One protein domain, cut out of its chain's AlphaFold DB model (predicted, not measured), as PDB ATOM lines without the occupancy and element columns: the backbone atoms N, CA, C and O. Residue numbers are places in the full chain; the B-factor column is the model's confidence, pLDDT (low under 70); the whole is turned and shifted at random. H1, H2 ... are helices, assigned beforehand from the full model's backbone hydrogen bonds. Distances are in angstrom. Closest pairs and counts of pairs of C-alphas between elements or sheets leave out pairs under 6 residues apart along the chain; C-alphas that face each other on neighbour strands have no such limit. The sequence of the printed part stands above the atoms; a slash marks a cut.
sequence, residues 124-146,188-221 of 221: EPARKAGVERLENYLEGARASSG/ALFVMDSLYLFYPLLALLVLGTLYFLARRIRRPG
ATOM      1  N   GLU A 124     -23.156 -36.910 -40.168       71.31
ATOM      2  CA  GLU A 124     -24.226 -37.908 -40.272       71.31
ATOM      3  C   GLU A 124     -25.542 -37.530 -39.559       71.31
ATOM      4  O   GLU A 124     -26.621 -37.754 -40.115       71.31
ATOM      5  N   PRO A 125     -25.520 -36.887 -38.382       71.00
ATOM      6  CA  PRO A 125     -26.743 -36.449 -37.706       71.00
ATOM      7  C   PRO A 125     -27.466 -35.354 -38.489       71.00
ATOM      8  O   PRO A 125     -28.690 -35.368 -38.592       71.00
ATOM      9  N   ALA A 126     -26.710 -34.434 -39.094       76.12
ATOM     10  CA  ALA A 126     -27.266 -33.407 -39.966       76.12
ATOM     11  C   ALA A 126     -27.861 -34.023 -41.241       76.12
ATOM     12  O   ALA A 126     -28.916 -33.579 -41.696       76.12
ATOM     13  N   ARG A 127     -27.236 -35.083 -41.780       80.94
ATOM     14  CA  ARG A 127     -27.786 -35.857 -42.899       80.94
ATOM     15  C   ARG A 127     -29.132 -36.477 -42.520       80.94
ATOM     16  O   ARG A 127     -30.123 -36.221 -43.197       80.94
ATOM     17  N   LYS A 128     -29.189 -37.214 -41.407       82.25
ATOM     18  CA  LYS A 128     -30.415 -37.873 -40.919       82.25
ATOM     19  C   LYS A 128     -31.538 -36.881 -40.617       82.25
ATOM     20  O   LYS A 128     -32.659 -37.088 -41.064       82.25
ATOM     21  N   ALA A 129     -31.230 -35.768 -39.951       82.69
ATOM     22  CA  ALA A 129     -32.206 -34.710 -39.691       82.69
ATOM     23  C   ALA A 129     -32.734 -34.062 -40.988       82.69
ATOM     24  O   ALA A 129     -33.890 -33.645 -41.056       82.69
ATOM     25  N   GLY A 130     -31.895 -33.962 -42.026       81.31
ATOM     26  CA  GLY A 130     -32.320 -33.512 -43.349       81.31
ATOM     27  C   GLY A 130     -33.271 -34.497 -44.030       81.31
ATOM     28  O   GLY A 130     -34.307 -34.068 -44.539       81.31
ATOM     29  N   VAL A 131     -32.961 -35.797 -43.977       86.75
ATOM     30  CA  VAL A 131     -33.828 -36.873 -44.494       86.75
ATOM     31  C   VAL A 131     -35.196 -36.838 -43.811       86.75
ATOM     32  O   VAL A 131     -36.204 -36.725 -44.500       86.75
ATOM     33  N   GLU A 132     -35.238 -36.800 -42.477       88.31
ATOM     34  CA  GLU A 132     -36.490 -36.776 -41.705       88.31
ATOM     35  C   GLU A 132     -37.379 -35.569 -42.066       88.31
ATOM     36  O   GLU A 132     -38.597 -35.681 -42.209       88.31
ATOM     37  N   ARG A 133     -36.788 -34.384 -42.261       84.75
ATOM     38  CA  ARG A 133     -37.545 -33.194 -42.691       84.75
ATOM     39  C   ARG A 133     -38.105 -33.338 -44.104       84.75
ATOM     40  O   ARG A 133     -39.218 -32.878 -44.358       84.75
ATOM     41  N   LEU A 134     -37.340 -33.935 -45.016       84.94
ATOM     42  CA  LEU A 134     -37.764 -34.171 -46.397       84.94
ATOM     43  C   LEU A 134     -38.880 -35.219 -46.470       84.94
ATOM     44  O   LEU A 134     -39.836 -35.020 -47.218       84.94
ATOM     45  N   GLU A 135     -38.802 -36.278 -45.665       88.19
ATOM     46  CA  GLU A 135     -39.856 -37.291 -45.535       88.19
ATOM     47  C   GLU A 135     -41.158 -36.671 -45.030       88.19
ATOM     48  O   GLU A 135     -42.174 -36.746 -45.719       88.19
ATOM     49  N   ASN A 136     -41.108 -35.947 -43.906       88.81
ATOM     50  CA  ASN A 136     -42.271 -35.253 -43.349       88.81
ATOM     51  C   ASN A 136     -42.905 -34.268 -44.354       88.81
ATOM     52  O   ASN A 136     -44.131 -34.174 -44.463       88.81
ATOM     53  N   TYR A 137     -42.084 -33.544 -45.125       85.69
ATOM     54  CA  TYR A 137     -42.569 -32.648 -46.179       85.69
ATOM     55  C   TYR A 137     -43.275 -33.410 -47.311       85.69
ATOM     56  O   TYR A 137     -44.348 -32.999 -47.760       85.69
ATOM     57  N   LEU A 138     -42.703 -34.528 -47.768       86.31
ATOM     58  CA  LEU A 138     -43.278 -35.352 -48.833       86.31
ATOM     59  C   LEU A 138     -44.560 -36.064 -48.390       86.31
ATOM     60  O   LEU A 138     -45.499 -36.159 -49.181       86.31
ATOM     61  N   GLU A 139     -44.636 -36.531 -47.146       87.44
ATOM     62  CA  GLU A 139     -45.851 -37.121 -46.577       87.44
ATOM     63  C   GLU A 139     -46.984 -36.098 -46.485       87.44
ATOM     64  O   GLU A 139     -48.091 -36.364 -46.963       87.44
ATOM     65  N   GLY A 140     -46.698 -34.892 -45.981       86.56
ATOM     66  CA  GLY A 140     -47.666 -33.793 -45.967       86.56
ATOM     67  C   GLY A 140     -48.137 -33.405 -47.373       86.56
ATOM     68  O   GLY A 140     -49.333 -33.217 -47.613       86.56
ATOM     69  N   ALA A 141     -47.215 -33.360 -48.338       82.19
ATOM     70  CA  ALA A 141     -47.532 -33.071 -49.732       82.19
ATOM     71  C   ALA A 141     -48.425 -34.156 -50.364       82.19
ATOM     72  O   ALA A 141     -49.421 -33.829 -51.015       82.19
ATOM     73  N   ARG A 142     -48.136 -35.442 -50.122       79.94
ATOM     74  CA  ARG A 142     -48.969 -36.564 -50.592       79.94
ATOM     75  C   ARG A 142     -50.370 -36.525 -49.986       79.94
ATOM     76  O   ARG A 142     -51.341 -36.630 -50.736       79.94
ATOM     77  N   ALA A 143     -50.479 -36.302 -48.675       80.94
ATOM     78  CA  ALA A 143     -51.759 -36.190 -47.976       80.94
ATOM     79  C   ALA A 143     -52.638 -35.055 -48.535       80.94
ATOM     80  O   ALA A 143     -53.838 -35.242 -48.730       80.94
ATOM     81  N   SER A 144     -52.040 -33.909 -48.882       70.12
ATOM     82  CA  SER A 144     -52.770 -32.786 -49.490       70.12
ATOM     83  C   SER A 144     -53.252 -33.064 -50.924       70.12
ATOM     84  O   SER A 144     -54.331 -32.617 -51.308       70.12
ATOM     85  N   SER A 145     -52.508 -33.864 -51.703       63.62
ATOM     86  CA  SER A 145     -52.885 -34.239 -53.077       63.62
ATOM     87  C   SER A 145     -54.039 -35.253 -53.148       63.62
ATOM     88  O   SER A 145     -54.798 -35.253 -54.116       63.62
ATOM     89  N   GLY A 146     -54.224 -36.078 -52.107       56.81
ATOM     90  CA  GLY A 146     -55.288 -37.089 -52.034       56.81
ATOM     91  C   GLY A 146     -56.682 -36.544 -51.695       56.81
ATOM     92  O   GLY A 146     -57.678 -37.218 -51.938       56.81
ATOM     93  N   ALA A 188     -33.658 -34.582 -53.629       83.62
ATOM     94  CA  ALA A 188     -32.856 -34.249 -52.457       83.62
ATOM     95  C   ALA A 188     -32.823 -35.411 -51.457       83.62
ATOM     96  O   ALA A 188     -31.745 -35.760 -50.988       83.62
ATOM     97  N   LEU A 189     -33.962 -36.056 -51.193       83.44
ATOM     98  CA  LEU A 189     -34.039 -37.226 -50.317       83.44
ATOM     99  C   LEU A 189     -33.183 -38.373 -50.864       83.44
ATOM    100  O   LEU A 189     -32.370 -38.916 -50.126       83.44
ATOM    101  N   PHE A 190     -33.266 -38.669 -52.164       84.75
ATOM    102  CA  PHE A 190     -32.427 -39.690 -52.799       84.75
ATOM    103  C   PHE A 190     -30.922 -39.407 -52.646       84.75
ATOM    104  O   PHE A 190     -30.138 -40.306 -52.338       84.75
ATOM    105  N   VAL A 191     -30.509 -38.148 -52.828       83.75
ATOM    106  CA  VAL A 191     -29.111 -37.730 -52.634       83.75
ATOM    107  C   VAL A 191     -28.705 -37.819 -51.164       83.75
ATOM    108  O   VAL A 191     -27.588 -38.238 -50.874       83.75
ATOM    109  N   MET A 192     -29.588 -37.428 -50.243       80.62
ATOM    110  CA  MET A 192     -29.308 -37.470 -48.813       80.62
ATOM    111  C   MET A 192     -29.268 -38.893 -48.269       80.62
ATOM    112  O   MET A 192     -28.464 -39.138 -47.379       80.62
ATOM    113  N   ASP A 193     -30.074 -39.821 -48.783       83.00
ATOM    114  CA  ASP A 193     -30.126 -41.209 -48.314       83.00
ATOM    115  C   ASP A 193     -28.944 -42.049 -48.836       83.00
ATOM    116  O   ASP A 193     -28.397 -42.901 -48.134       83.00
ATOM    117  N   SER A 194     -28.455 -41.739 -50.043       84.31
ATOM    118  CA  SER A 194     -27.297 -42.415 -50.627       84.31
ATOM    119  C   SER A 194     -25.973 -41.863 -50.096       84.31
ATOM    120  O   SER A 194     -25.469 -40.836 -50.558       84.31
ATOM    121  N   LEU A 195     -25.347 -42.611 -49.181       77.00
ATOM    122  CA  LEU A 195     -24.030 -42.288 -48.615       77.00
ATOM    123  C   LEU A 195     -22.975 -42.010 -49.711       77.00
ATOM    124  O   LEU A 195     -22.196 -41.063 -49.615       77.00
ATOM    125  N   TYR A 196     -22.989 -42.800 -50.788       83.88
ATOM    126  CA  TYR A 196     -22.040 -42.684 -51.901       83.88
ATOM    127  C   TYR A 196     -22.264 -41.454 -52.786       83.88
ATOM    128  O   TYR A 196     -21.331 -41.026 -53.458       83.88
ATOM    129  N   LEU A 197     -23.473 -40.883 -52.809       83.69
ATOM    130  CA  LEU A 197     -23.769 -39.667 -53.573       83.69
ATOM    131  C   LEU A 197     -23.624 -38.410 -52.718       83.69
ATOM    132  O   LEU A 197     -23.156 -37.385 -53.216       83.69
ATOM    133  N   PHE A 198     -23.978 -38.498 -51.436       84.19
ATOM    134  CA  PHE A 198     -23.952 -37.368 -50.520       84.19
ATOM    135  C   PHE A 198     -22.545 -36.773 -50.371       84.19
ATOM    136  O   PHE A 198     -22.362 -35.572 -50.570       84.19
ATOM    137  N   TYR A 199     -21.533 -37.599 -50.079       82.62
ATOM    138  CA  TYR A 199     -20.178 -37.105 -49.802       82.62
ATOM    139  C   TYR A 199     -19.481 -36.464 -51.015       82.62
ATOM    140  O   TYR A 199     -18.961 -35.354 -50.862       82.62
ATOM    141  N   PRO A 200     -19.481 -37.062 -52.224       87.94
ATOM    142  CA  PRO A 200     -18.901 -36.413 -53.400       87.94
ATOM    143  C   PRO A 200     -19.608 -35.105 -53.765       87.94
ATOM    144  O   PRO A 200     -18.952 -34.129 -54.126       87.94
ATOM    145  N   LEU A 201     -20.938 -35.056 -53.640       87.69
ATOM    146  CA  LEU A 201     -21.715 -33.863 -53.967       87.69
ATOM    147  C   LEU A 201     -21.483 -32.741 -52.945       87.69
ATOM    148  O   LEU A 201     -21.280 -31.590 -53.336       87.69
ATOM    149  N   LEU A 202     -21.421 -33.076 -51.653       84.62
ATOM    150  CA  LEU A 202     -21.033 -32.146 -50.592       84.62
ATOM    151  C   LEU A 202     -19.615 -31.607 -50.823       84.62
ATOM    152  O   LEU A 202     -19.395 -30.400 -50.729       84.62
ATOM    153  N   ALA A 203     -18.665 -32.476 -51.180       87.69
ATOM    154  CA  ALA A 203     -17.297 -32.074 -51.488       87.69
ATOM    155  C   ALA A 203     -17.248 -31.090 -52.668       87.69
ATOM    156  O   ALA A 203     -16.587 -30.059 -52.569       87.69
ATOM    157  N   LEU A 204     -17.992 -31.349 -53.750       92.81
ATOM    158  CA  LEU A 204     -18.095 -30.431 -54.890       92.81
ATOM    159  C   LEU A 204     -18.722 -29.087 -54.505       92.81
ATOM    160  O   LEU A 204     -18.264 -28.045 -54.973       92.81
ATOM    161  N   LEU A 205     -19.733 -29.088 -53.636       91.19
ATOM    162  CA  LEU A 205     -20.372 -27.870 -53.141       91.19
ATOM    163  C   LEU A 205     -19.389 -27.028 -52.313       91.19
ATOM    164  O   LEU A 205     -19.255 -25.822 -52.544       91.19
ATOM    165  N   VAL A 206     -18.648 -27.653 -51.395       89.88
ATOM    166  CA  VAL A 206     -17.602 -26.985 -50.601       89.88
ATOM    167  C   VAL A 206     -16.487 -26.459 -51.506       89.88
ATOM    168  O   VAL A 206     -16.078 -25.306 -51.386       89.88
ATOM    169  N   LEU A 207     -16.030 -27.256 -52.472       93.31
ATOM    170  CA  LEU A 207     -14.986 -26.834 -53.403       93.31
ATOM    171  C   LEU A 207     -15.454 -25.662 -54.281       93.31
ATOM    172  O   LEU A 207     -14.713 -24.703 -54.486       93.31
ATOM    173  N   GLY A 208     -16.694 -25.711 -54.769       94.50
ATOM    174  CA  GLY A 208     -17.296 -24.668 -55.597       94.50
ATOM    175  C   GLY A 208     -17.506 -23.360 -54.836       94.50
ATOM    176  O   GLY A 208     -17.196 -22.286 -55.356       94.50
ATOM    177  N   THR A 209     -17.968 -23.437 -53.585       92.94
ATOM    178  CA  THR A 209     -18.100 -22.261 -52.711       92.94
ATOM    179  C   THR A 209     -16.736 -21.651 -52.399       92.94
ATOM    180  O   THR A 209     -16.558 -20.450 -52.597       92.94
ATOM    181  N   LEU A 210     -15.736 -22.458 -52.028       93.62
ATOM    182  CA  LEU A 210     -14.360 -21.988 -51.832       93.62
ATOM    183  C   LEU A 210     -13.774 -21.359 -53.102       93.62
ATOM    184  O   LEU A 210     -13.172 -20.288 -53.030       93.62
ATOM    185  N   TYR A 211     -13.987 -21.967 -54.271       95.38
ATOM    186  CA  TYR A 211     -13.554 -21.417 -55.556       95.38
ATOM    187  C   TYR A 211     -14.198 -20.054 -55.839       95.38
ATOM    188  O   TYR A 211     -13.517 -19.114 -56.256       95.38
ATOM    189  N   PHE A 212     -15.498 -19.911 -55.570       94.00
ATOM    190  CA  PHE A 212     -16.209 -18.647 -55.741       94.00
ATOM    191  C   PHE A 212     -15.708 -17.565 -54.773       94.00
ATOM    192  O   PHE A 212     -15.466 -16.433 -55.197       94.00
ATOM    193  N   LEU A 213     -15.484 -17.906 -53.498       92.38
ATOM    194  CA  LEU A 213     -14.906 -16.988 -52.509       92.38
ATOM    195  C   LEU A 213     -13.484 -16.565 -52.900       92.38
ATOM    196  O   LEU A 213     -13.174 -15.374 -52.902       92.38
ATOM    197  N   ALA A 214     -12.637 -17.512 -53.308       91.81
ATOM    198  CA  ALA A 214     -11.286 -17.226 -53.780       91.81
ATOM    199  C   ALA A 214     -11.302 -16.314 -55.016       91.81
ATOM    200  O   ALA A 214     -10.516 -15.369 -55.113       91.81
ATOM    201  N   ARG A 215     -12.239 -16.544 -55.945       93.50
ATOM    202  CA  ARG A 215     -12.441 -15.685 -57.119       93.50
ATOM    203  C   ARG A 215     -12.903 -14.279 -56.735       93.50
ATOM    204  O   ARG A 215     -12.492 -13.323 -57.389       93.50
ATOM    205  N   ARG A 216     -13.730 -14.145 -55.694       91.25
ATOM    206  CA  ARG A 216     -14.197 -12.849 -55.183       91.25
ATOM    207  C   ARG A 216     -13.062 -12.045 -54.546       91.25
ATOM    208  O   ARG A 216     -12.969 -10.856 -54.809       91.25
ATOM    209  N   ILE A 217     -12.179 -12.686 -53.778       91.88
ATOM    210  CA  ILE A 217     -11.041 -12.021 -53.114       91.88
ATOM    211  C   ILE A 217      -9.958 -11.603 -54.124       91.88
ATOM    212  O   ILE A 217      -9.336 -10.559 -53.969       91.88
ATOM    213  N   ARG A 218      -9.751 -12.378 -55.196       88.94
ATOM    214  CA  ARG A 218      -8.753 -12.074 -56.242       88.94
ATOM    215  C   ARG A 218      -9.129 -10.927 -57.184       88.94
ATOM    216  O   ARG A 218      -8.344 -10.611 -58.073       88.94
ATOM    217  N   ARG A 219     -10.301 -10.313 -57.025       80.75
ATOM    218  CA  ARG A 219     -10.669  -9.081 -57.730       80.75
ATOM    219  C   ARG A 219     -10.608  -7.912 -56.740       80.75
ATOM    220  O   ARG A 219     -11.659  -7.548 -56.215       80.75
ATOM    221  N   PRO A 220      -9.418  -7.351 -56.439       67.50
ATOM    222  CA  PRO A 220      -9.370  -6.040 -55.812       67.50
ATOM    223  C   PRO A 220      -9.945  -5.051 -56.832       67.50
ATOM    224  O   PRO A 220      -9.464  -4.979 -57.965       67.50
ATOM    225  N   GLY A 221     -11.062  -4.425 -56.462       66.31
ATOM    226  CA  GLY A 221     -11.628  -3.298 -57.199       66.31
ATOM    227  C   GLY A 221     -10.755  -2.065 -57.063       66.31
ATOM    228  O   GLY A 221     -10.066  -1.958 -56.022       66.31
TER     229      GLY A 221
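AT A GLANCE: This is residues 124 to 146 and 188 to 221 of the 221 residues of an uncharacterized protein of Candidatus Kaiserbacteria bacterium GW2011_GWA2_58_9 (UniProt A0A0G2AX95). Two long helices, H1 and H3, make a wide, open V, each running away from the corner where it begins. The short helix H2 sits at this corner, packed on residues 127 to 135 of H1 and followed directly by H3, while the far parts of both long helices stick out, residues 139 to 146 and 203 to 217. The printed part has 57 residues with three named helices in the order H1, H2, H3 and no named strand; the class is all helix. It is extended, with a radius of gyration of the C-alphas of 16.9 A and spans of 55 by 26 by 16 A.

HOW THE PARTS SIT: H1, residues 124 to 146, touches H2, residues 188 to 193, with its residues 127 to 135 alone. Their closest C-alphas, those of Val 131 and Leu 189, are 5.8 A apart, and the two helices run opposite ways at a steep tilt of 49 degrees. H2 and H3, residues 195 to 217, only just touch, with 3 pairs of C-alphas within 8 A, and only at the corner by their tight link. Their closest C-alphas are those of Val 191 and Phe 198, 5.6 A apart; the tilt is steep at 56 degrees, opposite ways. H1 and H3 are apart. Every O i to N i+4 pair is within hydrogen-bond range in H1 and H2, and 17 of 19 are in H3.

IN THESE COORDINATES: H1 begins at C-alpha 124, (-24.226, -37.908, -40.272), and is 33.2 A long from first to last C-alpha. H2 spans 8.5 A. H3, also 33.2 A long, ends at C-alpha 217, (-11.041, -12.021, -53.114).

THE WHOLE: The C-alphas farthest apart, those of Gly 146 and Pro 220, are 55.6 A apart. Residues 147 to 187 are not printed, and C-alphas 146 and 188 are 22.6 A apart across this cut. The mean pLDDT of the printed part is 84.1; residues 145 to 146 and 220 to 221 are under 70.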